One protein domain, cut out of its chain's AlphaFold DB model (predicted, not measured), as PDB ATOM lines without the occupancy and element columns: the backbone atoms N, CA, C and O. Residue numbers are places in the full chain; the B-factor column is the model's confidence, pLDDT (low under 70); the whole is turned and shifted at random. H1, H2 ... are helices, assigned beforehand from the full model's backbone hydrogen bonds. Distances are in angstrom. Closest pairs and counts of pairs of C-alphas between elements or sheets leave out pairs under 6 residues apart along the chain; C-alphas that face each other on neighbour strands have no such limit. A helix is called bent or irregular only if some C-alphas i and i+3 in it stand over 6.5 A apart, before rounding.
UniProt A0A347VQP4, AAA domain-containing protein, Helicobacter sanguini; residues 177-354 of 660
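What this domain is: This is residues 177 to 354 of the 660 residues of the protein "AAA domain-containing protein" of Helicobacter sanguini (UniProt A0A347VQP4). Two groups of helices sit side by side in one compact body: a smaller one where H2, H3 and H5 pack on the long H1, and a larger one gathered round H7, with H6, H8, H10 and H12 about it and H9 packed on H8. H1 joins the two groups through H8 and H7, and most of the touching helices cross. The printed part has 178 residues, with twelve named helices, H1 to H12 in chain order, and no named strand, an all helix class. It is compact and rounded, with a radius of gyration of the C-alphas of 16.3 A and spans of 46 by 34 by 28 A.

Where its parts are: H1, residues 189 to 205, begins at C-alpha 189 (228.458, 223.612, 160.803) and is 24.0 A long. H2 is residues 207 to 210, H3 215 to 219, H4 221 to 224 and H5 233 to 242, 14.6 A long. H6, residues 250 to 263, is 19.4 A long; H7, 267 to 279, 18.6 A; H8, 292 to 302, 16.0 A. H9 is residues 307 to 314, H10 320 to 323 and H11 330 to 333. H12, residues 343 to 350, ends at C-alpha 350 (239.398, 225.197, 162.373); it is irregular, but only just: C-alphas 344 and 347 are 6.7 A apart.

How they stand to each other: H1 and H7 are the hubs, touching five helices each. H1 touches H5 with residues 196 to 203 alone, at a shallow tilt of 29 degrees, opposite ways; the closest C-alphas, of Ile 199 and Ser 240, are 6.4 A apart. H1 also touches H2, closest at Met 202 and Val 210, 6.5 A between C-alphas, and H3, at Lys 195 and Ile 218, 6.6 A. H4 is close to H3 but not clearly touching, with C-alphas 216 and 224 7.0 A apart. H1 touches H8 at a steep tilt of 57 degrees, closest at C-alphas 200 and 298, 6.8 A. H7 touches H6 at a steep tilt of 58 degrees, closest at C-alphas 256 and 270, 6.2 A. H7 only just touches H1, H8, H10 and H12, with 3 pairs of C-alphas within 8 A each. H8 and H9 touch, closest at C-alphas 300 and 307, 5.2 A. H11 touches no helix. Each O i to N i+4 pair is within hydrogen-bond range in H1, H3, H5, H6, H7 and H9, against 6 of 7 in H8 and 1 of 4 in H12, where 4 of 5 O i to N i+3 pairs are; H2, H4, H10 and H11 are too short.

The domain as a whole: The farthest C-alphas, of Asn 229 and Met 262, are 48.2 A apart. The printed part has no cut, and H7 to H8 is the long link. Mean pLDDT of the printed part is 71.4; 77 residues are under 70, among them 206 to 242 and 328 to 344.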
ATOM      1  N   ASP A 177     207.718 214.120 156.680       48.94
ATOM      2  CA  ASP A 177     207.485 213.305 155.478       48.94
ATOM      3  C   ASP A 177     208.621 213.406 154.437       48.94
ATOM      4  O   ASP A 177     208.648 212.654 153.464       48.94
ATOM      5  N   SER A 178     209.572 214.328 154.625       45.78
ATOM      6  CA  SER A 178     210.645 214.616 153.665       45.78
ATOM      7  C   SER A 178     212.023 214.166 154.167       45.78
ATOM      8  O   SER A 178     212.431 214.544 155.263       45.78
ATOM      9  N   ASN A 179     212.789 213.435 153.347       50.22
ATOM     10  CA  ASN A 179     214.183 213.037 153.635       50.22
ATOM     11  C   ASN A 179     215.182 214.214 153.478       50.22
ATOM     12  O   ASN A 179     216.215 214.082 152.825       50.22
ATOM     13  N   ILE A 180     214.857 215.393 154.014       50.97
ATOM     14  CA  ILE A 180     215.642 216.624 153.848       50.97
ATOM     15  C   ILE A 180     216.444 216.893 155.125       50.97
ATOM     16  O   ILE A 180     215.868 217.214 156.164       50.97
ATOM     17  N   VAL A 181     217.777 216.838 155.031       54.59
ATOM     18  CA  VAL A 181     218.678 217.291 156.104       54.59
ATOM     19  C   VAL A 181     218.478 218.792 156.316       54.59
ATOM     20  O   VAL A 181     218.722 219.601 155.416       54.59
ATOM     21  N   PHE A 182     218.020 219.188 157.504       56.19
ATOM     22  CA  PHE A 182     217.695 220.580 157.781       56.19
ATOM     23  C   PHE A 182     218.903 221.343 158.332       56.19
ATOM     24  O   PHE A 182     219.373 221.080 159.436       56.19
ATOM     25  N   VAL A 183     219.361 222.353 157.587       59.12
ATOM     26  CA  VAL A 183     220.481 223.219 157.983       59.12
ATOM     27  C   VAL A 183     220.010 224.675 158.046       59.12
ATOM     28  O   VAL A 183     219.680 225.260 157.008       59.12
ATOM     29  N   PRO A 184     219.972 225.324 159.225       58.19
ATOM     30  CA  PRO A 184     219.621 226.736 159.293       58.19
ATOM     31  C   PRO A 184     220.648 227.598 158.548       58.19
ATOM     32  O   PRO A 184     221.849 227.503 158.780       58.19
ATOM     33  N   LYS A 185     220.164 228.520 157.707       49.22
ATOM     34  CA  LYS A 185     220.965 229.368 156.794       49.22
ATOM     35  C   LYS A 185     222.109 230.165 157.458       49.22
ATOM     36  O   LYS A 185     223.056 230.562 156.786       49.22
ATOM     37  N   ASN A 186     222.014 230.391 158.771       57.81
ATOM     38  CA  ASN A 186     222.991 231.123 159.584       57.81
ATOM     39  C   ASN A 186     223.666 230.247 160.662       57.81
ATOM     40  O   ASN A 186     224.396 230.773 161.503       57.81
ATOM     41  N   GLU A 187     223.422 228.933 160.684       68.50
ATOM     42  CA  GLU A 187     224.058 228.025 161.636       68.50
ATOM     43  C   GLU A 187     225.439 227.589 161.144       68.50
ATOM     44  O   GLU A 187     225.627 227.100 160.030       68.50
ATOM     45  N   HIS A 188     226.435 227.778 162.004       76.88
ATOM     46  CA  HIS A 188     227.789 227.309 161.766       76.88
ATOM     47  C   HIS A 188     227.833 225.781 161.893       76.88
ATOM     48  O   HIS A 188     227.439 225.259 162.933       76.88
ATOM     49  N   TRP A 189     228.376 225.082 160.890       80.69
ATOM     50  CA  TRP A 189     228.458 223.612 160.803       80.69
ATOM     51  C   TRP A 189     228.827 222.901 162.121       80.69
ATOM     52  O   TRP A 189     228.219 221.895 162.462       80.69
ATOM     53  N   LYS A 190     229.765 223.445 162.916       78.56
ATOM     54  CA  LYS A 190     230.122 222.864 164.223       78.56
ATOM     55  C   LYS A 190     228.918 222.794 165.170       78.56
ATOM     56  O   LYS A 190     228.746 221.781 165.832       78.56
ATOM     57  N   LYS A 191     228.090 223.844 165.217       77.00
ATOM     58  CA  LYS A 191     226.894 223.904 166.066       77.00
ATOM     59  C   LYS A 191     225.798 222.959 165.563       77.00
ATOM     60  O   LYS A 191     225.170 222.287 166.373       77.00
ATOM     61  N   HIS A 192     225.657 222.816 164.243       80.62
ATOM     62  CA  HIS A 192     224.823 221.765 163.648       80.62
ATOM     63  C   HIS A 192     225.287 220.368 164.087       80.62
ATOM     64  O   HIS A 192     224.505 219.620 164.661       80.62
ATOM     65  N   ASN A 193     226.572 220.036 163.922       84.94
ATOM     66  CA  ASN A 193     227.091 218.714 164.293       84.94
ATOM     67  C   ASN A 193     227.022 218.457 165.812       84.94
ATOM     68  O   ASN A 193     226.781 217.328 166.225       84.94
ATOM     69  N   GLN A 194     227.172 219.495 166.647       79.38
ATOM     70  CA  GLN A 194     226.915 219.417 168.091       79.38
ATOM     71  C   GLN A 194     225.457 219.019 168.378       79.38
ATOM     72  O   GLN A 194     225.229 218.079 169.134       79.38
ATOM     73  N   LYS A 195     224.471 219.662 167.733       78.75
ATOM     74  CA  LYS A 195     223.041 219.326 167.878       78.75
ATOM     75  C   LYS A 195     222.709 217.905 167.432       78.75
ATOM     76  O   LYS A 195     222.032 217.194 168.171       78.75
ATOM     77  N   VAL A 196     223.190 217.511 166.246       81.75
ATOM     78  CA  VAL A 196     223.077 216.141 165.715       81.75
ATOM     79  C   VAL A 196     223.569 215.156 166.778       81.75
ATOM     80  O   VAL A 196     222.833 214.260 167.189       81.75
ATOM     81  N   LEU A 197     224.767 215.392 167.324       81.50
ATOM     82  CA  LEU A 197     225.341 214.516 168.334       81.50
ATOM     83  C   LEU A 197     224.509 214.488 169.632       81.50
ATOM     84  O   LEU A 197     224.232 213.404 170.139       81.50
ATOM     85  N   SER A 198     224.035 215.628 170.148       77.44
ATOM     86  CA  SER A 198     223.159 215.670 171.336       77.44
ATOM     87  C   SER A 198     221.859 214.867 171.171       77.44
ATOM     88  O   SER A 198     221.418 214.210 172.113       77.44
ATOM     89  N   ILE A 199     221.246 214.882 169.981       76.62
ATOM     90  CA  ILE A 199     220.024 214.110 169.677       76.62
ATOM     91  C   ILE A 199     220.303 212.606 169.688       76.62
ATOM     92  O   ILE A 199     219.518 211.810 170.198       76.62
ATOM     93  N   VAL A 200     221.467 212.216 169.190       80.00
ATOM     94  CA  VAL A 200     221.901 210.820 169.099       80.00
ATOM     95  C   VAL A 200     222.232 210.255 170.476       80.00
ATOM     96  O   VAL A 200     221.868 209.121 170.783       80.00
ATOM     97  N   TYR A 201     222.819 211.079 171.340       78.00
ATOM     98  CA  TYR A 201     222.958 210.779 172.761       78.00
ATOM     99  C   TYR A 201     221.602 210.549 173.447       78.00
ATOM    100  O   TYR A 201     221.461 209.555 174.155       78.00
ATOM    101  N   MET A 202     220.583 211.385 173.191       74.50
ATOM    102  CA  MET A 202     219.226 211.155 173.722       74.50
ATOM    103  C   MET A 202     218.599 209.848 173.224       74.50
ATOM    104  O   MET A 202     217.951 209.160 174.008       74.50
ATOM    105  N   ASN A 203     218.803 209.486 171.953       76.38
ATOM    106  CA  ASN A 203     218.299 208.226 171.398       76.38
ATOM    107  C   ASN A 203     218.961 206.986 172.022       76.38
ATOM    108  O   ASN A 203     218.296 205.966 172.186       76.38
ATOM    109  N   ILE A 204     220.262 207.048 172.332       77.62
ATOM    110  CA  ILE A 204     221.050 205.877 172.756       77.62
ATOM    111  C   ILE A 204     221.102 205.729 174.284       77.62
ATOM    112  O   ILE A 204     220.942 204.618 174.783       77.62
ATOM    113  N   LEU A 205     221.318 206.819 175.027       73.31
ATOM    114  CA  LEU A 205     221.418 206.805 176.497       73.31
ATOM    115  C   LEU A 205     220.103 207.193 177.196       73.31
ATOM    116  O   LEU A 205     219.983 207.069 178.414       73.31
ATOM    117  N   GLY A 206     219.104 207.655 176.445       69.25
ATOM    118  CA  GLY A 206     217.827 208.100 176.988       69.25
ATOM    119  C   GLY A 206     217.847 209.535 177.526       69.25
ATOM    120  O   GLY A 206     218.882 210.146 177.788       69.25
ATOM    121  N   LEU A 207     216.642 210.076 177.700       61.78
ATOM    122  CA  LEU A 207     216.389 211.481 178.031       61.78
ATOM    123  C   LEU A 207     216.932 211.921 179.403       61.78
ATOM    124  O   LEU A 207     217.190 213.107 179.596       61.78
ATOM    125  N   SER A 208     217.107 210.998 180.354       59.75
ATOM    126  CA  SER A 208     217.640 211.294 181.692       59.75
ATOM    127  C   SER A 208     219.081 211.807 181.643       59.75
ATOM    128  O   SER A 208     219.362 212.834 182.252       59.75
ATOM    129  N   HIS A 209     219.950 211.176 180.849       58.31
ATOM    130  CA  HIS A 209     221.372 211.534 180.718       58.31
ATOM    131  C   HIS A 209     221.627 212.909 180.077       58.31
ATOM    132  O   HIS A 209     222.753 213.394 180.088       58.31
ATOM    133  N   VAL A 210     220.604 213.541 179.490       54.69
ATOM    134  CA  VAL A 210     220.726 214.845 178.812       54.69
ATOM    135  C   VAL A 210     220.080 215.982 179.616       54.69
ATOM    136  O   VAL A 210     220.335 217.153 179.345       54.69
ATOM    137  N   ARG A 211     219.315 215.667 180.672       50.81
ATOM    138  CA  ARG A 211     218.748 216.678 181.586       50.81
ATOM    139  C   ARG A 211     219.800 217.419 182.413       50.81
ATOM    140  O   ARG A 211     219.518 218.517 182.878       50.81
ATOM    141  N   GLU A 212     220.988 216.846 182.586       51.38
ATOM    142  CA  GLU A 212     222.047 217.406 183.436       51.38
ATOM    143  C   GLU A 212     222.964 218.408 182.703       51.38
ATOM    144  O   GLU A 212     223.764 219.091 183.346       51.38
ATOM    145  N   HIS A 213     222.858 218.546 181.371       53.47
ATOM    146  CA  HIS A 213     223.846 219.281 180.566       53.47
ATOM    147  C   HIS A 213     223.229 220.215 179.504       53.47
ATOM    148  O   HIS A 213     222.880 219.785 178.408       53.47
ATOM    149  N   ASN A 214     223.139 221.512 179.834       55.78
ATOM    150  CA  ASN A 214     223.023 222.713 178.972       55.78
ATOM    151  C   ASN A 214     222.348 222.617 177.578       55.78
ATOM    152  O   ASN A 214     222.696 223.348 176.645       55.78
ATOM    153  N   PHE A 215     221.298 221.806 177.432       59.19
ATOM    154  CA  PHE A 215     220.539 221.679 176.183       59.19
ATOM    155  C   PHE A 215     219.975 223.030 175.687       59.19
ATOM    156  O   PHE A 215     219.923 223.298 174.481       59.19
ATOM    157  N   GLU A 216     219.641 223.925 176.626       57.78
ATOM    158  CA  GLU A 216     219.196 225.296 176.356       57.78
ATOM    159  C   GLU A 216     220.252 226.171 175.670       57.78
ATOM    160  O   GLU A 216     219.901 227.049 174.882       57.78
ATOM    161  N   GLU A 217     221.543 225.934 175.910       61.56
ATOM    162  CA  GLU A 217     222.638 226.673 175.273       61.56
ATOM    163  C   GLU A 217     222.869 226.188 173.830       61.56
ATOM    164  O   GLU A 217     223.056 226.977 172.887       61.56
ATOM    165  N   ILE A 218     222.781 224.869 173.633       64.69
ATOM    166  CA  ILE A 218     222.975 224.216 172.335       64.69
ATOM    167  C   ILE A 218     221.830 224.582 171.379       64.69
ATOM    168  O   ILE A 218     222.087 225.053 170.270       64.69
ATOM    169  N   PHE A 219     220.567 224.454 171.788       65.25
ATOM    170  CA  PHE A 219     219.423 224.729 170.905       65.25
ATOM    171  C   PHE A 219     218.881 226.164 171.019       65.25
ATOM    172  O   PHE A 219     218.321 226.681 170.050       65.25
ATOM    173  N   GLY A 220     219.140 226.852 172.134       61.25
ATOM    174  CA  GLY A 220     218.668 228.206 172.429       61.25
ATOM    175  C   GLY A 220     217.311 228.214 173.139       61.25
ATOM    176  O   GLY A 220     216.372 227.555 172.697       61.25
ATOM    177  N   ALA A 221     217.163 229.036 174.182       54.66
ATOM    178  CA  ALA A 221     215.940 229.134 174.995       54.66
ATOM    179  C   ALA A 221     214.634 229.341 174.186       54.66
ATOM    180  O   ALA A 221     213.589 228.787 174.520       54.66
ATOM    181  N   ASN A 222     214.682 230.087 173.074       50.22
ATOM    182  CA  ASN A 222     213.513 230.288 172.205       50.22
ATOM    183  C   ASN A 222     213.166 229.072 171.328       50.22
ATOM    184  O   ASN A 222     212.038 228.992 170.846       50.22
ATOM    185  N   PHE A 223     214.094 228.138 171.100       53.12
ATOM    186  CA  PHE A 223     213.780 226.862 170.456       53.12
ATOM    187  C   PHE A 223     212.953 226.007 171.420       53.12
ATOM    188  O   PHE A 223     211.851 225.596 171.073       53.12
ATOM    189  N   ILE A 224     213.412 225.876 172.669       47.34
ATOM    190  CA  ILE A 224     212.727 225.119 173.728       47.34
ATOM    191  C   ILE A 224     211.325 225.682 174.007       47.34
ATOM    192  O   ILE A 224     210.363 224.924 173.979       47.34
ATOM    193  N   LYS A 225     211.162 227.009 174.121       44.16
ATOM    194  CA  LYS A 225     209.835 227.648 174.283       44.16
ATOM    195  C   LYS A 225     208.839 227.428 173.135       44.16
ATOM    196  O   LYS A 225     207.648 227.643 173.313       44.16
ATOM    197  N   ASN A 226     209.292 227.052 171.936       45.06
ATOM    198  CA  ASN A 226     208.383 226.695 170.836       45.06
ATOM    199  C   ASN A 226     208.033 225.198 170.816       45.06
ATOM    200  O   ASN A 226     207.182 224.793 170.026       45.06
ATOM    201  N   PHE A 227     208.678 224.403 171.668       49.06
ATOM    202  CA  PHE A 227     208.565 222.955 171.742       49.06
ATOM    203  C   PHE A 227     208.536 222.496 173.214       49.06
ATOM    204  O   PHE A 227     209.204 221.541 173.577       49.06
ATOM    205  N   GLU A 228     207.768 223.148 174.093       40.62
ATOM    206  CA  GLU A 228     207.814 222.883 175.552       40.62
ATOM    207  C   GLU A 228     207.440 221.432 175.950       40.62
ATOM    208  O   GLU A 228     207.746 220.994 177.056       40.62
ATOM    209  N   ASN A 229     206.890 220.642 175.019       47.44
ATOM    210  CA  ASN A 229     206.598 219.210 175.173       47.44
ATOM    211  C   ASN A 229     207.709 218.262 174.634       47.44
ATOM    212  O   ASN A 229     207.468 217.063 174.504       47.44
ATOM    213  N   MET A 230     208.919 218.751 174.303       46.72
ATOM    214  CA  MET A 230     209.919 218.024 173.480       46.72
ATOM    215  C   MET A 230     210.562 216.757 174.068       46.72
ATOM    216  O   MET A 230     211.390 216.138 173.402       46.72
ATOM    217  N   PHE A 231     210.228 216.358 175.293       53.62
ATOM    218  CA  PHE A 231     210.854 215.210 175.960       53.62
ATOM    219  C   PHE A 231     210.054 213.900 175.814       53.62
ATOM    220  O   PHE A 231     210.272 212.960 176.575       53.62
ATOM    221  N   SER A 232     209.142 213.818 174.835       59.41
ATOM    222  CA  SER A 232     208.553 212.553 174.371       59.41
ATOM    223  C   SER A 232     209.467 211.842 173.363       59.41
ATOM    224  O   SER A 232     210.233 212.482 172.640       59.41
ATOM    225  N   SER A 233     209.357 210.515 173.257       61.47
ATOM    226  CA  SER A 233     210.057 209.715 172.234       61.47
ATOM    227  C   SER A 233     209.769 210.203 170.806       61.47
ATOM    228  O   SER A 233     210.668 210.269 169.972       61.47
ATOM    229  N   GLU A 234     208.529 210.618 170.547       62.56
ATOM    230  CA  GLU A 234     208.061 211.191 169.278       62.56
ATOM    231  C   GLU A 234     208.809 212.482 168.913       62.56
ATOM    232  O   GLU A 234     209.156 212.709 167.754       62.56
ATOM    233  N   SER A 235     209.104 213.315 169.913       61.59
ATOM    234  CA  SER A 235     209.804 214.587 169.731       61.59
ATOM    235  C   SER A 235     211.292 214.391 169.428       61.59
ATOM    236  O   SER A 235     211.841 215.078 168.562       61.59
ATOM    237  N   VAL A 236     211.939 213.410 170.068       64.69
ATOM    238  CA  VAL A 236     213.320 213.025 169.729       64.69
ATOM    239  C   VAL A 236     213.371 212.392 168.333       64.69
ATOM    240  O   VAL A 236     214.266 212.715 167.552       64.69
ATOM    241  N   ALA A 237     212.377 211.580 167.953       66.62
ATOM    242  CA  ALA A 237     212.259 211.041 166.596       66.62
ATOM    243  C   ALA A 237     212.079 212.150 165.536       66.62
ATOM    244  O   ALA A 237     212.711 212.103 164.478       66.62
ATOM    245  N   ALA A 238     211.289 213.188 165.832       65.12
ATOM    246  CA  ALA A 238     211.137 214.359 164.967       65.12
ATOM    247  C   ALA A 238     212.449 215.150 164.808       65.12
ATOM    248  O   ALA A 238     212.831 215.507 163.692       65.12
ATOM    249  N   LEU A 239     213.182 215.372 165.905       68.56
ATOM    250  CA  LEU A 239     214.507 215.998 165.873       68.56
ATOM    251  C   LEU A 239     215.535 215.170 165.099       68.56
ATOM    252  O   LEU A 239     216.327 215.739 164.352       68.56
ATOM    253  N   SER A 240     215.492 213.845 165.241       69.56
ATOM    254  CA  SER A 240     216.405 212.909 164.570       69.56
ATOM    255  C   SER A 240     216.252 212.926 163.049       69.56
ATOM    256  O   SER A 240     217.223 212.686 162.343       69.56
ATOM    257  N   LYS A 241     215.058 213.251 162.531       68.31
ATOM    258  CA  LYS A 241     214.841 213.480 161.093       68.31
ATOM    259  C   LYS A 241     215.436 214.807 160.610       68.31
ATOM    260  O   LYS A 241     216.000 214.853 159.524       68.31
ATOM    261  N   LEU A 242     215.326 215.873 161.409       65.31
ATOM    262  CA  LEU A 242     215.831 217.209 161.058       65.31
ATOM    263  C   LEU A 242     217.364 217.298 161.125       65.31
ATOM    264  O   LEU A 242     217.988 217.901 160.253       65.31
ATOM    265  N   TYR A 243     217.961 216.694 162.152       71.69
ATOM    266  CA  TYR A 243     219.401 216.676 162.419       71.69
ATOM    267  C   TYR A 243     219.943 215.245 162.282       71.69
ATOM    268  O   TYR A 243     220.482 214.677 163.229       71.69
ATOM    269  N   SER A 244     219.751 214.660 161.101       71.19
ATOM    270  CA  SER A 244     220.101 213.271 160.777       71.19
ATOM    271  C   SER A 244     221.564 213.060 160.370       71.19
ATOM    272  O   SER A 244     222.087 211.965 160.554       71.19
ATOM    273  N   GLU A 245     222.231 214.085 159.829       78.44
ATOM    274  CA  GLU A 245     223.579 213.967 159.259       78.44
ATOM    275  C   GLU A 245     224.535 215.076 159.724       78.44
ATOM    276  O   GLU A 245     224.154 216.242 159.892       78.44
ATOM    277  N   TYR A 246     225.818 214.720 159.873       84.69
ATOM    278  CA  TYR A 246     226.905 215.682 160.056       84.69
ATOM    279  C   TYR A 246     227.266 216.395 158.755       84.69
ATOM    280  O   TYR A 246     227.461 215.779 157.709       84.69
ATOM    281  N   ILE A 247     227.496 217.698 158.866       82.56
ATOM    282  CA  ILE A 247     227.974 218.547 157.781       82.56
ATOM    283  C   ILE A 247     229.485 218.708 157.914       82.56
ATOM    284  O   ILE A 247     229.986 219.172 158.944       82.56
ATOM    285  N   PHE A 248     230.215 218.398 156.847       83.44
ATOM    286  CA  PHE A 248     231.643 218.671 156.745       83.44
ATOM    287  C   PHE A 248     231.879 219.803 155.742       83.44
ATOM    288  O   PHE A 248     231.604 219.641 154.558       83.44
ATOM    289  N   PRO A 249     232.403 220.967 156.167       81.94
ATOM    290  CA  PRO A 249     232.827 221.992 155.224       81.94
ATOM    291  C   PRO A 249     233.906 221.455 154.267       81.94
ATOM    292  O   PRO A 249     234.767 220.690 154.718       81.94
ATOM    293  N   PRO A 250     234.007 221.959 153.021       81.38
ATOM    294  CA  PRO A 250     234.975 221.462 152.034       81.38
ATOM    295  C   PRO A 250     236.450 221.501 152.474       81.38
ATOM    296  O   PRO A 250     237.298 220.818 151.901       81.38
ATOM    297  N   PHE A 251     236.806 222.313 153.480       83.44
ATOM    298  CA  PHE A 251     238.157 222.302 154.054       83.44
ATOM    299  C   PHE A 251     238.390 221.137 155.032       83.44
ATOM    300  O   PHE A 251     239.512 220.645 155.106       83.44
ATOM    301  N   VAL A 252     237.359 220.686 155.757       86.75
ATOM    302  CA  VAL A 252     237.433 219.524 156.660       86.75
ATOM    303  C   VAL A 252     237.539 218.247 155.834       86.75
ATOM    304  O   VAL A 252     238.404 217.424 156.109       86.75
ATOM    305  N   GLU A 253     236.774 218.134 154.749       88.06
ATOM    306  CA  GLU A 253     236.889 217.021 153.798       88.06
ATOM    307  C   GLU A 253     238.282 216.950 153.157       88.06
ATOM    308  O   GLU A 253     238.901 215.887 153.114       88.06
ATOM    309  N   LYS A 254     238.840 218.095 152.733       88.50
ATOM    310  CA  LYS A 254     240.226 218.181 152.238       88.50
ATOM    311  C   LYS A 254     241.246 217.790 153.311       88.50
ATOM    312  O   LYS A 254     242.232 217.124 152.992       88.50
ATOM    313  N   ASN A 255     241.007 218.143 154.573       90.06
ATOM    314  CA  ASN A 255     241.848 217.715 155.691       90.06
ATOM    315  C   ASN A 255     241.733 216.202 155.945       90.06
ATOM    316  O   ASN A 255     242.762 215.554 156.122       90.06
ATOM    317  N   PHE A 256     240.536 215.607 155.888       91.50
ATOM    318  CA  PHE A 256     240.347 214.152 155.960       91.50
ATOM    319  C   PHE A 256     241.038 213.433 154.802       91.50
ATOM    320  O   PHE A 256     241.780 212.485 155.036       91.50
ATOM    321  N   ALA A 257     240.886 213.917 153.567       90.56
ATOM    322  CA  ALA A 257     241.597 213.379 152.413       90.56
ATOM    323  C   ALA A 257     243.123 213.475 152.593       90.56
ATOM    324  O   ALA A 257     243.846 212.550 152.223       90.56
ATOM    325  N   MET A 258     243.635 214.550 153.204       88.94
ATOM    326  CA  MET A 258     245.052 214.648 153.563       88.94
ATOM    327  C   MET A 258     245.443 213.607 154.625       88.94
ATOM    328  O   MET A 258     246.449 212.929 154.442       88.94
ATOM    329  N   LEU A 259     244.665 213.441 155.698       88.56
ATOM    330  CA  LEU A 259     244.929 212.460 156.762       88.56
ATOM    331  C   LEU A 259     244.899 211.014 156.234       88.56
ATOM    332  O   LEU A 259     245.822 210.246 156.501       88.56
ATOM    333  N   GLN A 260     243.912 210.660 155.410       90.19
ATOM    334  CA  GLN A 260     243.815 209.344 154.764       90.19
ATOM    335  C   GLN A 260     245.001 209.094 153.817       90.19
ATOM    336  O   GLN A 260     245.627 208.034 153.846       90.19
ATOM    337  N   ASN A 261     245.393 210.085 153.010       86.56
ATOM    338  CA  ASN A 261     246.509 209.927 152.077       86.56
ATOM    339  C   ASN A 261     247.885 209.893 152.760       86.56
ATOM    340  O   ASN A 261     248.740 209.099 152.353       86.56
ATOM    341  N   MET A 262     248.092 210.746 153.767       84.31
ATOM    342  CA  MET A 262     249.371 210.972 154.444       84.31
ATOM    343  C   MET A 262     249.592 209.998 155.605       84.31
ATOM    344  O   MET A 262     250.615 209.325 155.622       84.31
ATOM    345  N   LEU A 263     248.626 209.892 156.525       82.19
ATOM    346  CA  LEU A 263     248.718 209.088 157.756       82.19
ATOM    347  C   LEU A 263     248.135 207.672 157.609       82.19
ATOM    348  O   LEU A 263     248.206 206.871 158.539       82.19
ATOM    349  N   LYS A 264     247.538 207.361 156.449       85.75
ATOM    350  CA  LYS A 264     246.813 206.103 156.184       85.75
ATOM    351  C   LYS A 264     245.670 205.845 157.164       85.75
ATOM    352  O   LYS A 264     245.378 204.695 157.503       85.75
ATOM    353  N   PHE A 265     245.012 206.922 157.595       89.44
ATOM    354  CA  PHE A 265     243.743 206.806 158.299       89.44
ATOM    355  C   PHE A 265     242.675 206.211 157.373       89.44
ATOM    356  O   PHE A 265     242.678 206.462 156.167       89.44
ATOM    357  N   SER A 266     241.772 205.421 157.936       90.50
ATOM    358  CA  SER A 266     240.530 205.001 157.300       90.50
ATOM    359  C   SER A 266     239.469 206.110 157.403       90.50
ATOM    360  O   SER A 266     239.703 207.169 158.003       90.50
ATOM    361  N   LYS A 267     238.291 205.897 156.804       89.06
ATOM    362  CA  LYS A 267     237.173 206.848 156.930       89.06
ATOM    363  C   LYS A 267     236.641 206.867 158.363       89.06
ATOM    364  O   LYS A 267     236.434 207.936 158.927       89.06
ATOM    365  N   GLU A 268     236.528 205.689 158.967       89.94
ATOM    366  CA  GLU A 268     236.136 205.465 160.358       89.94
ATOM    367  C   GLU A 268     237.096 206.182 161.316       89.94
ATOM    368  O   GLU A 268     236.647 206.936 162.172       89.94
ATOM    369  N   GLU A 269     238.415 206.050 161.120       90.06
ATOM    370  CA  GLU A 269     239.429 206.776 161.901       90.06
ATOM    371  C   GLU A 269     239.261 208.311 161.796       90.06
ATOM    372  O   GLU A 269     239.413 209.013 162.796       90.06
ATOM    373  N   CYS A 270     238.868 208.857 160.637       90.19
ATOM    374  CA  CYS A 270     238.568 210.294 160.502       90.19
ATOM    375  C   CYS A 270     237.277 210.714 161.229       90.19
ATOM    376  O   CYS A 270     237.233 211.790 161.830       90.19
ATOM    377  N   PHE A 271     236.236 209.879 161.197       89.31
ATOM    378  CA  PHE A 271     234.975 210.142 161.893       89.31
ATOM    379  C   PHE A 271     235.119 210.054 163.417       89.31
ATOM    380  O   PHE A 271     234.608 210.916 164.129       89.31
ATOM    381  N   ILE A 272     235.900 209.090 163.911       87.94
ATOM    382  CA  ILE A 272     236.287 208.975 165.322       87.94
ATOM    383  C   ILE A 272     237.000 210.260 165.792       87.94
ATOM    384  O   ILE A 272     236.672 210.804 166.845       87.94
ATOM    385  N   LEU A 273     237.920 210.814 164.993       87.00
ATOM    386  CA  LEU A 273     238.580 212.086 165.325       87.00
ATOM    387  C   LEU A 273     237.631 213.286 165.357       87.00
ATOM    388  O   LEU A 273     237.785 214.163 166.207       87.00
ATOM    389  N   HIS A 274     236.666 213.350 164.440       87.62
ATOM    390  CA  HIS A 274     235.641 214.394 164.461       87.62
ATOM    391  C   HIS A 274     234.767 214.294 165.709       87.62
ATOM    392  O   HIS A 274     234.513 215.307 166.354       87.62
ATOM    393  N   TYR A 275     234.369 213.079 166.077       86.06
ATOM    394  CA  TYR A 275     233.610 212.819 167.289       86.06
ATOM    395  C   TYR A 275     234.343 213.321 168.542       86.06
ATOM    396  O   TYR A 275     233.794 214.154 169.259       86.06
ATOM    397  N   PHE A 276     235.611 212.948 168.755       81.25
ATOM    398  CA  PHE A 276     236.372 213.444 169.912       81.25
ATOM    399  C   PHE A 276     236.656 214.957 169.863       81.25
ATOM    400  O   PHE A 276     236.699 215.608 170.908       81.25
ATOM    401  N   TYR A 277     236.770 215.558 168.672       82.69
ATOM    402  CA  TYR A 277     236.814 217.020 168.528       82.69
ATOM    403  C   TYR A 277     235.504 217.710 168.961       82.69
ATOM    404  O   TYR A 277     235.544 218.830 169.484       82.69
ATOM    405  N   LEU A 278     234.348 217.071 168.746       78.88
ATOM    406  CA  LEU A 278     233.058 217.560 169.238       78.88
ATOM    407  C   LEU A 278     232.911 217.345 170.748       78.88
ATOM    408  O   LEU A 278     232.534 218.302 171.422       78.88
ATOM    409  N   LEU A 279     233.274 216.170 171.285       75.38
ATOM    410  CA  LEU A 279     233.252 215.913 172.736       75.38
ATOM    411  C   LEU A 279     234.086 216.941 173.508       75.38
ATOM    412  O   LEU A 279     233.644 217.467 174.517       75.38
ATOM    413  N   ARG A 280     235.272 217.300 173.000       70.25
ATOM    414  CA  ARG A 280     236.147 218.298 173.636       70.25
ATOM    415  C   ARG A 280     235.607 219.740 173.582       70.25
ATOM    416  O   ARG A 280     236.213 220.647 174.149       70.25
ATOM    417  N   SER A 281     234.551 220.019 172.822       64.00
ATOM    418  CA  SER A 281     234.137 221.403 172.591       64.00
ATOM    419  C   SER A 281     233.344 221.990 173.759       64.00
ATOM    420  O   SER A 281     232.364 221.390 174.176       64.00
ATOM    421  N   ASP A 282     233.728 223.202 174.190       54.31
ATOM    422  CA  ASP A 282     233.246 223.962 175.369       54.31
ATOM    423  C   ASP A 282     231.712 224.159 175.528       54.31
ATOM    424  O   ASP A 282     231.283 224.924 176.384       54.31
ATOM    425  N   CYS A 283     230.878 223.550 174.680       45.72
ATOM    426  CA  CYS A 283     229.417 223.667 174.675       45.72
ATOM    427  C   CYS A 283     228.690 222.348 174.981       45.72
ATOM    428  O   CYS A 283     227.462 222.343 174.956       45.72
ATOM    429  N   ILE A 284     229.402 221.233 175.193       54.44
ATOM    430  CA  ILE A 284     228.776 219.977 175.616       54.44
ATOM    431  C   ILE A 284     229.627 219.322 176.703       54.44
ATOM    432  O   ILE A 284     230.665 218.737 176.414       54.44
ATOM    433  N   VAL A 285     229.157 219.428 177.945       49.94
ATOM    434  CA  VAL A 285     229.529 218.484 179.004       49.94
ATOM    435  C   VAL A 285     228.785 217.193 178.684       49.94
ATOM    436  O   VAL A 285     227.581 217.231 178.413       49.94
ATOM    437  N   TYR A 286     229.495 216.075 178.654       58.12
ATOM    438  CA  TYR A 286     228.877 214.758 178.576       58.12
ATOM    439  C   TYR A 286     228.972 214.096 179.953       58.12
ATOM    440  O   TYR A 286     229.824 214.492 180.742       58.12
ATOM    441  N   PRO A 287     228.132 213.095 180.279       56.31
ATOM    442  CA  PRO A 287     228.337 212.347 181.511       56.31
ATOM    443  C   PRO A 287     229.763 211.777 181.516       56.31
ATOM    444  O   PRO A 287     230.169 211.122 180.556       56.31
ATOM    445  N   ASN A 288     230.516 212.060 182.584       51.44
ATOM    446  CA  ASN A 288     231.972 211.855 182.670       51.44
ATOM    447  C   ASN A 288     232.438 210.400 182.444       51.44
ATOM    448  O   ASN A 288     233.628 210.154 182.257       51.44
ATOM    449  N   GLU A 289     231.510 209.444 182.511       61.59
ATOM    450  CA  GLU A 289     231.747 208.001 182.533       61.59
ATOM    451  C   GLU A 289     230.871 207.321 181.468       61.59
ATOM    452  O   GLU A 289     229.840 206.714 181.752       61.59
ATOM    453  N   ILE A 290     231.268 207.459 180.200       69.69
ATOM    454  CA  ILE A 290     230.644 206.747 179.077       69.69
ATOM    455  C   ILE A 290     231.526 205.556 178.715       69.69
ATOM    456  O   ILE A 290     232.689 205.699 178.338       69.69
ATOM    457  N   GLU A 291     230.957 204.355 178.787       75.25
ATOM    458  CA  GLU A 291     231.669 203.140 178.403       75.25
ATOM    459  C   GLU A 291     232.089 203.159 176.926       75.25
ATOM    460  O   GLU A 291     231.380 203.646 176.038       75.25
ATOM    461  N   LEU A 292     233.224 202.521 176.634       76.81
ATOM    462  CA  LEU A 292     233.767 202.401 175.282       76.81
ATOM    463  C   LEU A 292     232.763 201.813 174.265       76.81
ATOM    464  O   LEU A 292     232.740 202.219 173.100       76.81
ATOM    465  N   GLU A 293     231.904 200.878 174.684       81.06
ATOM    466  CA  GLU A 293     230.862 200.327 173.811       81.06
ATOM    467  C   GLU A 293     229.815 201.386 173.423       81.06
ATOM    468  O   GLU A 293     229.362 201.416 172.275       81.06
ATOM    469  N   MET A 294     229.466 202.296 174.336       80.31
ATOM    470  CA  MET A 294     228.535 203.391 174.060       80.31
ATOM    471  C   MET A 294     229.153 204.420 173.111       80.31
ATOM    472  O   MET A 294     228.510 204.783 172.125       80.31
ATOM    473  N   HIS A 295     230.421 204.802 173.310       82.25
ATOM    474  CA  HIS A 295     231.162 205.618 172.337       82.25
ATOM    475  C   HIS A 295     231.145 204.984 170.935       82.25
ATOM    476  O   HIS A 295     230.836 205.658 169.947       82.25
ATOM    477  N   ALA A 296     231.395 203.673 170.838       84.62
ATOM    478  CA  ALA A 296     231.346 202.954 169.567       84.62
ATOM    479  C   ALA A 296     229.940 202.946 168.934       84.62
ATOM    480  O   ALA A 296     229.831 203.163 167.727       84.62
ATOM    481  N   LYS A 297     228.868 202.745 169.720       85.25
ATOM    482  CA  LYS A 297     227.466 202.803 169.250       85.25
ATOM    483  C   LYS A 297     227.105 204.187 168.711       85.25
ATOM    484  O   LYS A 297     226.530 204.290 167.628       85.25
ATOM    485  N   ILE A 298     227.482 205.240 169.435       84.94
ATOM    486  CA  ILE A 298     227.217 206.632 169.060       84.94
ATOM    487  C   ILE A 298     227.894 206.952 167.725       84.94
ATOM    488  O   ILE A 298     227.203 207.308 166.773       84.94
ATOM    489  N   ILE A 299     229.207 206.732 167.602       86.56
ATOM    490  CA  ILE A 299     229.954 206.972 166.353       86.56
ATOM    491  C   ILE A 299     229.384 206.142 165.192       86.56
ATOM    492  O   ILE A 299     229.237 206.652 164.081       86.56
ATOM    493  N   ALA A 300     229.047 204.872 165.441       86.94
ATOM    494  CA  ALA A 300     228.535 203.973 164.414       86.94
ATOM    495  C   ALA A 300     227.187 204.431 163.840       86.94
ATOM    496  O   ALA A 300     227.019 204.439 162.617       86.94
ATOM    497  N   SER A 301     226.275 204.888 164.706       83.44
ATOM    498  CA  SER A 301     224.953 205.390 164.311       83.44
ATOM    499  C   SER A 301     225.002 206.597 163.363       83.44
ATOM    500  O   SER A 301     224.087 206.779 162.574       83.44
ATOM    501  N   GLN A 302     226.070 207.405 163.418       81.94
ATOM    502  CA  GLN A 302     226.184 208.669 162.669       81.94
ATOM    503  C   GLN A 302     226.732 208.534 161.260       81.94
ATOM    504  O   GLN A 302     226.641 209.459 160.456       81.94
ATOM    505  N   HIS A 303     227.333 207.391 160.965       80.88
ATOM    506  CA  HIS A 303     228.048 207.169 159.716       80.88
ATOM    507  C   HIS A 303     227.649 205.851 159.046       80.88
ATOM    508  O   HIS A 303     228.352 205.387 158.151       80.88
ATOM    509  N   ASN A 304     226.533 205.247 159.484       78.56
ATOM    510  CA  ASN A 304     226.057 203.929 159.053       78.56
ATOM    511  C   ASN A 304     227.163 202.855 159.113       78.56
ATOM    512  O   ASN A 304     227.301 202.019 158.219       78.56
ATOM    513  N   LEU A 305     227.983 202.898 160.170       85.81
ATOM    514  CA  LEU A 305     229.091 201.963 160.380       85.81
ATOM    515  C   LEU A 305     228.659 200.796 161.271       85.81
ATOM    516  O   LEU A 305     227.688 200.871 162.019       85.81
ATOM    517  N   SER A 306     229.445 199.720 161.263       87.81
ATOM    518  CA  SER A 306     229.292 198.657 162.258       87.81
ATOM    519  C   SER A 306     229.897 199.076 163.601       87.81
ATOM    520  O   SER A 306     231.094 199.361 163.675       87.81
ATOM    521  N   THR A 307     229.114 199.005 164.681       87.50
ATOM    522  CA  THR A 307     229.585 199.200 166.067       87.50
ATOM    523  C   THR A 307     230.831 198.368 166.372       87.50
ATOM    524  O   THR A 307     231.800 198.889 166.915       87.50
ATOM    525  N   LYS A 308     230.859 197.098 165.934       86.44
ATOM    526  CA  LYS A 308     232.004 196.191 166.136       86.44
ATOM    527  C   LYS A 308     233.275 196.673 165.426       86.44
ATOM    528  O   LYS A 308     234.373 196.440 165.923       86.44
ATOM    529  N   ALA A 309     233.148 197.345 164.279       85.88
ATOM    530  CA  ALA A 309     234.294 197.891 163.553       85.88
ATOM    531  C   ALA A 309     234.892 199.105 164.282       85.88
ATOM    532  O   ALA A 309     236.107 199.169 164.455       85.88
ATOM    533  N   VAL A 310     234.045 200.019 164.772       86.69
ATOM    534  CA  VAL A 310     234.481 201.177 165.573       86.69
ATOM    535  C   VAL A 310     235.105 200.718 166.893       86.69
ATOM    536  O   VAL A 310     236.213 201.135 167.229       86.69
ATOM    537  N   GLN A 311     234.446 199.797 167.601       85.56
ATOM    538  CA  GLN A 311     234.934 199.219 168.854       85.56
ATOM    539  C   GLN A 311     236.318 198.577 168.677       85.56
ATOM    540  O   GLN A 311     237.216 198.856 169.462       85.56
ATOM    541  N   LYS A 312     236.544 197.818 167.593       86.44
ATOM    542  CA  LYS A 312     237.852 197.214 167.276       86.44
ATOM    543  C   LYS A 312     238.968 198.239 167.012       86.44
ATOM    544  O   LYS A 312     240.134 197.931 167.246       86.44
ATOM    545  N   ILE A 313     238.644 199.431 166.500       85.88
ATOM    546  CA  ILE A 313     239.628 200.515 166.324       85.88
ATOM    547  C   ILE A 313     239.996 201.109 167.686       85.88
ATOM    548  O   ILE A 313     241.177 201.289 167.973       85.88
ATOM    549  N   LEU A 314     238.993 201.386 168.520       80.94
ATOM    550  CA  LEU A 314     239.172 202.035 169.818       80.94
ATOM    551  C   LEU A 314     239.799 201.114 170.882       80.94
ATOM    552  O   LEU A 314     240.633 201.580 171.644       80.94
ATOM    553  N   GLN A 315     239.472 199.816 170.888       80.88
ATOM    554  CA  GLN A 315     240.074 198.787 171.763       80.88
ATOM    555  C   GLN A 315     241.537 198.456 171.430       80.88
ATOM    556  O   GLN A 315     242.157 197.643 172.108       80.88
ATOM    557  N   ASN A 316     242.079 198.994 170.338       80.00
ATOM    558  CA  ASN A 316     243.467 198.768 169.967       80.00
ATOM    559  C   ASN A 316     244.331 199.912 170.507       80.00
ATOM    560  O   ASN A 316     244.431 200.960 169.866       80.00
ATOM    561  N   ASP A 317     245.023 199.663 171.618       66.75
ATOM    562  CA  ASP A 317     245.981 200.577 172.270       66.75
ATOM    563  C   ASP A 317     247.134 201.030 171.348       66.75
ATOM    564  O   ASP A 317     247.895 201.940 171.664       66.75
ATOM    565  N   ARG A 318     247.301 200.391 170.182       69.31
ATOM    566  CA  ARG A 318     248.272 200.760 169.138       69.31
ATOM    567  C   ARG A 318     247.594 201.238 167.846       69.31
ATOM    568  O   ARG A 318     248.183 201.140 166.764       69.31
ATOM    569  N   ASN A 319     246.362 201.752 167.915       79.62
ATOM    570  CA  ASN A 319     245.662 202.294 166.746       79.62
ATOM    571  C   ASN A 319     246.379 203.529 166.152       79.62
ATOM    572  O   ASN A 319     247.312 204.102 166.732       79.62
ATOM    573  N   LYS A 320     245.982 203.952 164.944       81.94
ATOM    574  CA  LYS A 320     246.686 205.045 164.250       81.94
ATOM    575  C   LYS A 320     246.439 206.416 164.872       81.94
ATOM    576  O   LYS A 320     247.280 207.292 164.698       81.94
ATOM    577  N   LEU A 321     245.327 206.613 165.578       82.06
ATOM    578  CA  LEU A 321     244.961 207.887 166.205       82.06
ATOM    579  C   LEU A 321     245.854 208.162 167.423       82.06
ATOM    580  O   LEU A 321     246.405 209.255 167.552       82.06
ATOM    581  N   ILE A 322     246.077 207.117 168.220       77.19
ATOM    582  CA  ILE A 322     247.037 207.041 169.324       77.19
ATOM    583  C   ILE A 322     248.472 207.225 168.813       77.19
ATOM    584  O   ILE A 322     249.167 208.184 169.148       77.19
ATOM    585  N   THR A 323     248.921 206.351 167.903       75.88
ATOM    586  CA  THR A 323     250.332 206.314 167.461       75.88
ATOM    587  C   THR A 323     250.765 207.507 166.595       75.88
ATOM    588  O   THR A 323     251.952 207.651 166.297       75.88
ATOM    589  N   SER A 324     249.834 208.376 166.187       75.69
ATOM    590  CA  SER A 324     250.105 209.676 165.543       75.69
ATOM    591  C   SER A 324     249.925 210.880 166.482       75.69
ATOM    592  O   SER A 324     250.116 212.029 166.065       75.69
ATOM    593  N   GLY A 325     249.566 210.628 167.745       75.94
ATOM    594  CA  GLY A 325     249.362 211.637 168.777       75.94
ATOM    595  C   GLY A 325     248.169 212.550 168.514       75.94
ATOM    596  O   GLY A 325     248.274 213.746 168.765       75.94
ATOM    597  N   PHE A 326     247.088 212.044 167.909       78.75
ATOM    598  CA  PHE A 326     245.822 212.782 167.764       78.75
ATOM    599  C   PHE A 326     244.832 212.492 168.888       78.75
ATOM    600  O   PHE A 326     244.053 213.377 169.246       78.75
ATOM    601  N   ILE A 327     244.870 211.268 169.403       76.38
ATOM    602  CA  ILE A 327     244.229 210.887 170.654       76.38
ATOM    603  C   ILE A 327     245.339 210.674 171.683       76.38
ATOM    604  O   ILE A 327     246.437 210.235 171.326       76.38
ATOM    605  N   ASP A 328     245.062 211.060 172.921       69.31
ATOM    606  CA  ASP A 328     245.940 210.858 174.062       69.31
ATOM    607  C   ASP A 328     245.476 209.663 174.911       69.31
ATOM    608  O   ASP A 328     244.280 209.497 175.161       69.31
ATOM    609  N   ASP A 329     246.429 208.821 175.314       62.97
ATOM    610  CA  ASP A 329     246.181 207.492 175.892       62.97
ATOM    611  C   ASP A 329     245.784 207.554 177.366       62.97
ATOM    612  O   ASP A 329     245.051 206.692 177.852       62.97
ATOM    613  N   ASP A 330     246.230 208.599 178.068       56.94
ATOM    614  CA  ASP A 330     245.965 208.810 179.495       56.94
ATOM    615  C   ASP A 330     244.443 208.871 179.771       56.94
ATOM    616  O   ASP A 330     243.961 208.356 180.779       56.94
ATOM    617  N   TYR A 331     243.663 209.384 178.812       54.62
ATOM    618  CA  TYR A 331     242.197 209.483 178.862       54.62
ATOM    619  C   TYR A 331     241.455 208.172 178.539       54.62
ATOM    620  O   TYR A 331     240.276 208.028 178.870       54.62
ATOM    621  N   LEU A 332     242.122 207.203 177.901       53.66
ATOM    622  CA  LEU A 332     241.524 205.911 177.531       53.66
ATOM    623  C   LEU A 332     241.400 204.978 178.740       53.66
ATOM    624  O   LEU A 332     240.442 204.215 178.843       53.66
ATOM    625  N   LEU A 333     242.375 205.042 179.651       49.59
ATOM    626  CA  LEU A 333     242.508 204.117 180.779       49.59
ATOM    627  C   LEU A 333     241.549 204.431 181.935       49.59
ATOM    628  O   LEU A 333     241.102 203.514 182.617       49.59
ATOM    629  N   GLU A 334     241.188 205.702 182.130       52.19
ATOM    630  CA  GLU A 334     240.209 206.117 183.149       52.19
ATOM    631  C   GLU A 334     238.751 206.082 182.645       52.19
ATOM    632  O   GLU A 334     237.846 206.488 183.365       52.19
ATOM    633  N   SER A 335     238.500 205.647 181.400       52.22
ATOM    634  CA  SER A 335     237.213 205.821 180.687       52.22
ATOM    635  C   SER A 335     236.725 207.279 180.587       52.22
ATOM    636  O   SER A 335     235.579 207.536 180.221       52.22
ATOM    637  N   ARG A 336     237.607 208.250 180.849       54.91
ATOM    638  CA  ARG A 336     237.340 209.689 180.782       54.91
ATOM    639  C   ARG A 336     237.727 210.226 179.415       54.91
ATOM    640  O   ARG A 336     238.721 210.922 179.259       54.91
ATOM    641  N   TRP A 337     236.914 209.931 178.409       57.31
ATOM    642  CA  TRP A 337     237.160 210.360 177.026       57.31
ATOM    643  C   TRP A 337     237.056 211.886 176.812       57.31
ATOM    644  O   TRP A 337     237.378 212.394 175.731       57.31
ATOM    645  N   GLU A 338     236.641 212.639 177.835       50.03
ATOM    646  CA  GLU A 338     236.693 214.098 177.861       50.03
ATOM    647  C   GLU A 338     238.137 214.608 177.768       50.03
ATOM    648  O   GLU A 338     238.953 214.430 178.665       50.03
ATOM    649  N   GLY A 339     238.465 215.283 176.666       50.25
ATOM    650  CA  GLY A 339     239.810 215.818 176.444       50.25
ATOM    651  C   GLY A 339     240.776 214.870 175.732       50.25
ATOM    652  O   GLY A 339     241.812 215.356 175.281       50.25
ATOM    653  N   ALA A 340     240.392 213.609 175.488       54.47
ATOM    654  CA  ALA A 340     241.186 212.621 174.748       54.47
ATOM    655  C   ALA A 340     241.666 213.115 173.369       54.47
ATOM    656  O   ALA A 340     242.690 212.666 172.868       54.47
ATOM    657  N   PHE A 341     240.956 214.061 172.741       64.50
ATOM    658  CA  PHE A 341     241.448 214.756 171.551       64.50
ATOM    659  C   PHE A 341     242.533 215.782 171.904       64.50
ATOM    660  O   PHE A 341     242.264 216.788 172.575       64.50
ATOM    661  N   GLU A 342     243.733 215.579 171.359       68.81
ATOM    662  CA  GLU A 342     244.877 216.471 171.541       68.81
ATOM    663  C   GLU A 342     244.523 217.901 171.087       68.81
ATOM    664  O   GLU A 342     244.225 218.159 169.912       68.81
ATOM    665  N   ARG A 343     244.554 218.855 172.032       66.81
ATOM    666  CA  ARG A 343     244.115 220.249 171.842       66.81
ATOM    667  C   ARG A 343     244.742 220.863 170.599       66.81
ATOM    668  O   ARG A 343     244.061 221.551 169.829       66.81
ATOM    669  N   ASP A 344     246.018 220.586 170.375       66.62
ATOM    670  CA  ASP A 344     246.813 221.167 169.308       66.62
ATOM    671  C   ASP A 344     246.430 220.642 167.904       66.62
ATOM    672  O   ASP A 344     246.759 221.270 166.886       66.62
ATOM    673  N   LYS A 345     245.660 219.545 167.818       74.75
ATOM    674  CA  LYS A 345     245.041 219.050 166.573       74.75
ATOM    675  C   LYS A 345     243.738 219.767 166.216       74.75
ATOM    676  O   LYS A 345     243.268 219.624 165.091       74.75
ATOM    677  N   SER A 346     243.188 220.623 167.082       73.88
ATOM    678  CA  SER A 346     241.969 221.399 166.775       73.88
ATOM    679  C   SER A 346     242.097 222.225 165.489       73.88
ATOM    680  O   SER A 346     241.104 222.506 164.821       73.88
ATOM    681  N   VAL A 347     243.327 222.575 165.091       73.00
ATOM    682  CA  VAL A 347     243.622 223.269 163.830       73.00
ATOM    683  C   VAL A 347     243.059 222.552 162.591       73.00
ATOM    684  O   VAL A 347     242.644 223.237 161.659       73.00
ATOM    685  N   PHE A 348     242.955 221.216 162.607       79.06
ATOM    686  CA  PHE A 348     242.379 220.399 161.527       79.06
ATOM    687  C   PHE A 348     240.873 220.602 161.325       79.06
ATOM    688  O   PHE A 348     240.364 220.359 160.235       79.06
ATOM    689  N   PHE A 349     240.163 221.081 162.342       81.06
ATOM    690  CA  PHE A 349     238.736 221.394 162.258       81.06
ATOM    691  C   PHE A 349     238.476 222.906 162.200       81.06
ATOM    692  O   PHE A 349     237.360 223.336 161.937       81.06
ATOM    693  N   LEU A 350     239.507 223.734 162.398       77.38
ATOM    694  CA  LEU A 350     239.398 225.197 162.373       77.38
ATOM    695  C   LEU A 350     239.897 225.829 161.065       77.38
ATOM    696  O   LEU A 350     239.463 226.927 160.723       77.38
ATOM    697  N   ASN A 351     240.829 225.189 160.351       79.19
ATOM    698  CA  ASN A 351     241.451 225.733 159.140       79.19
ATOM    699  C   ASN A 351     241.807 224.627 158.137       79.19
ATOM    700  O   ASN A 351     242.022 223.479 158.515       79.19
ATOM    701  N   LEU A 352     241.983 224.989 156.861       79.75
ATOM    702  CA  LEU A 352     242.636 224.108 155.888       79.75
ATOM    703  C   LEU A 352     244.106 223.881 156.289       79.75
ATOM    704  O   LEU A 352     244.897 224.832 156.378       79.75
ATOM    705  N   VAL A 353     244.470 222.619 156.503       82.00
ATOM    706  CA  VAL A 353     245.828 222.165 156.812       82.00
ATOM    707  C   VAL A 353     246.424 221.562 155.543       82.00
ATOM    708  O   VAL A 353     245.802 220.752 154.867       82.00
ATOM    709  N   THR A 354     247.646 221.965 155.205       84.31
ATOM    710  CA  THR A 354     248.416 221.357 154.112       84.31
ATOM    711  C   THR A 354     249.552 220.527 154.693       84.31
ATOM    712  O   THR A 354     250.046 220.835 155.778       84.31
TER     713      THR A 354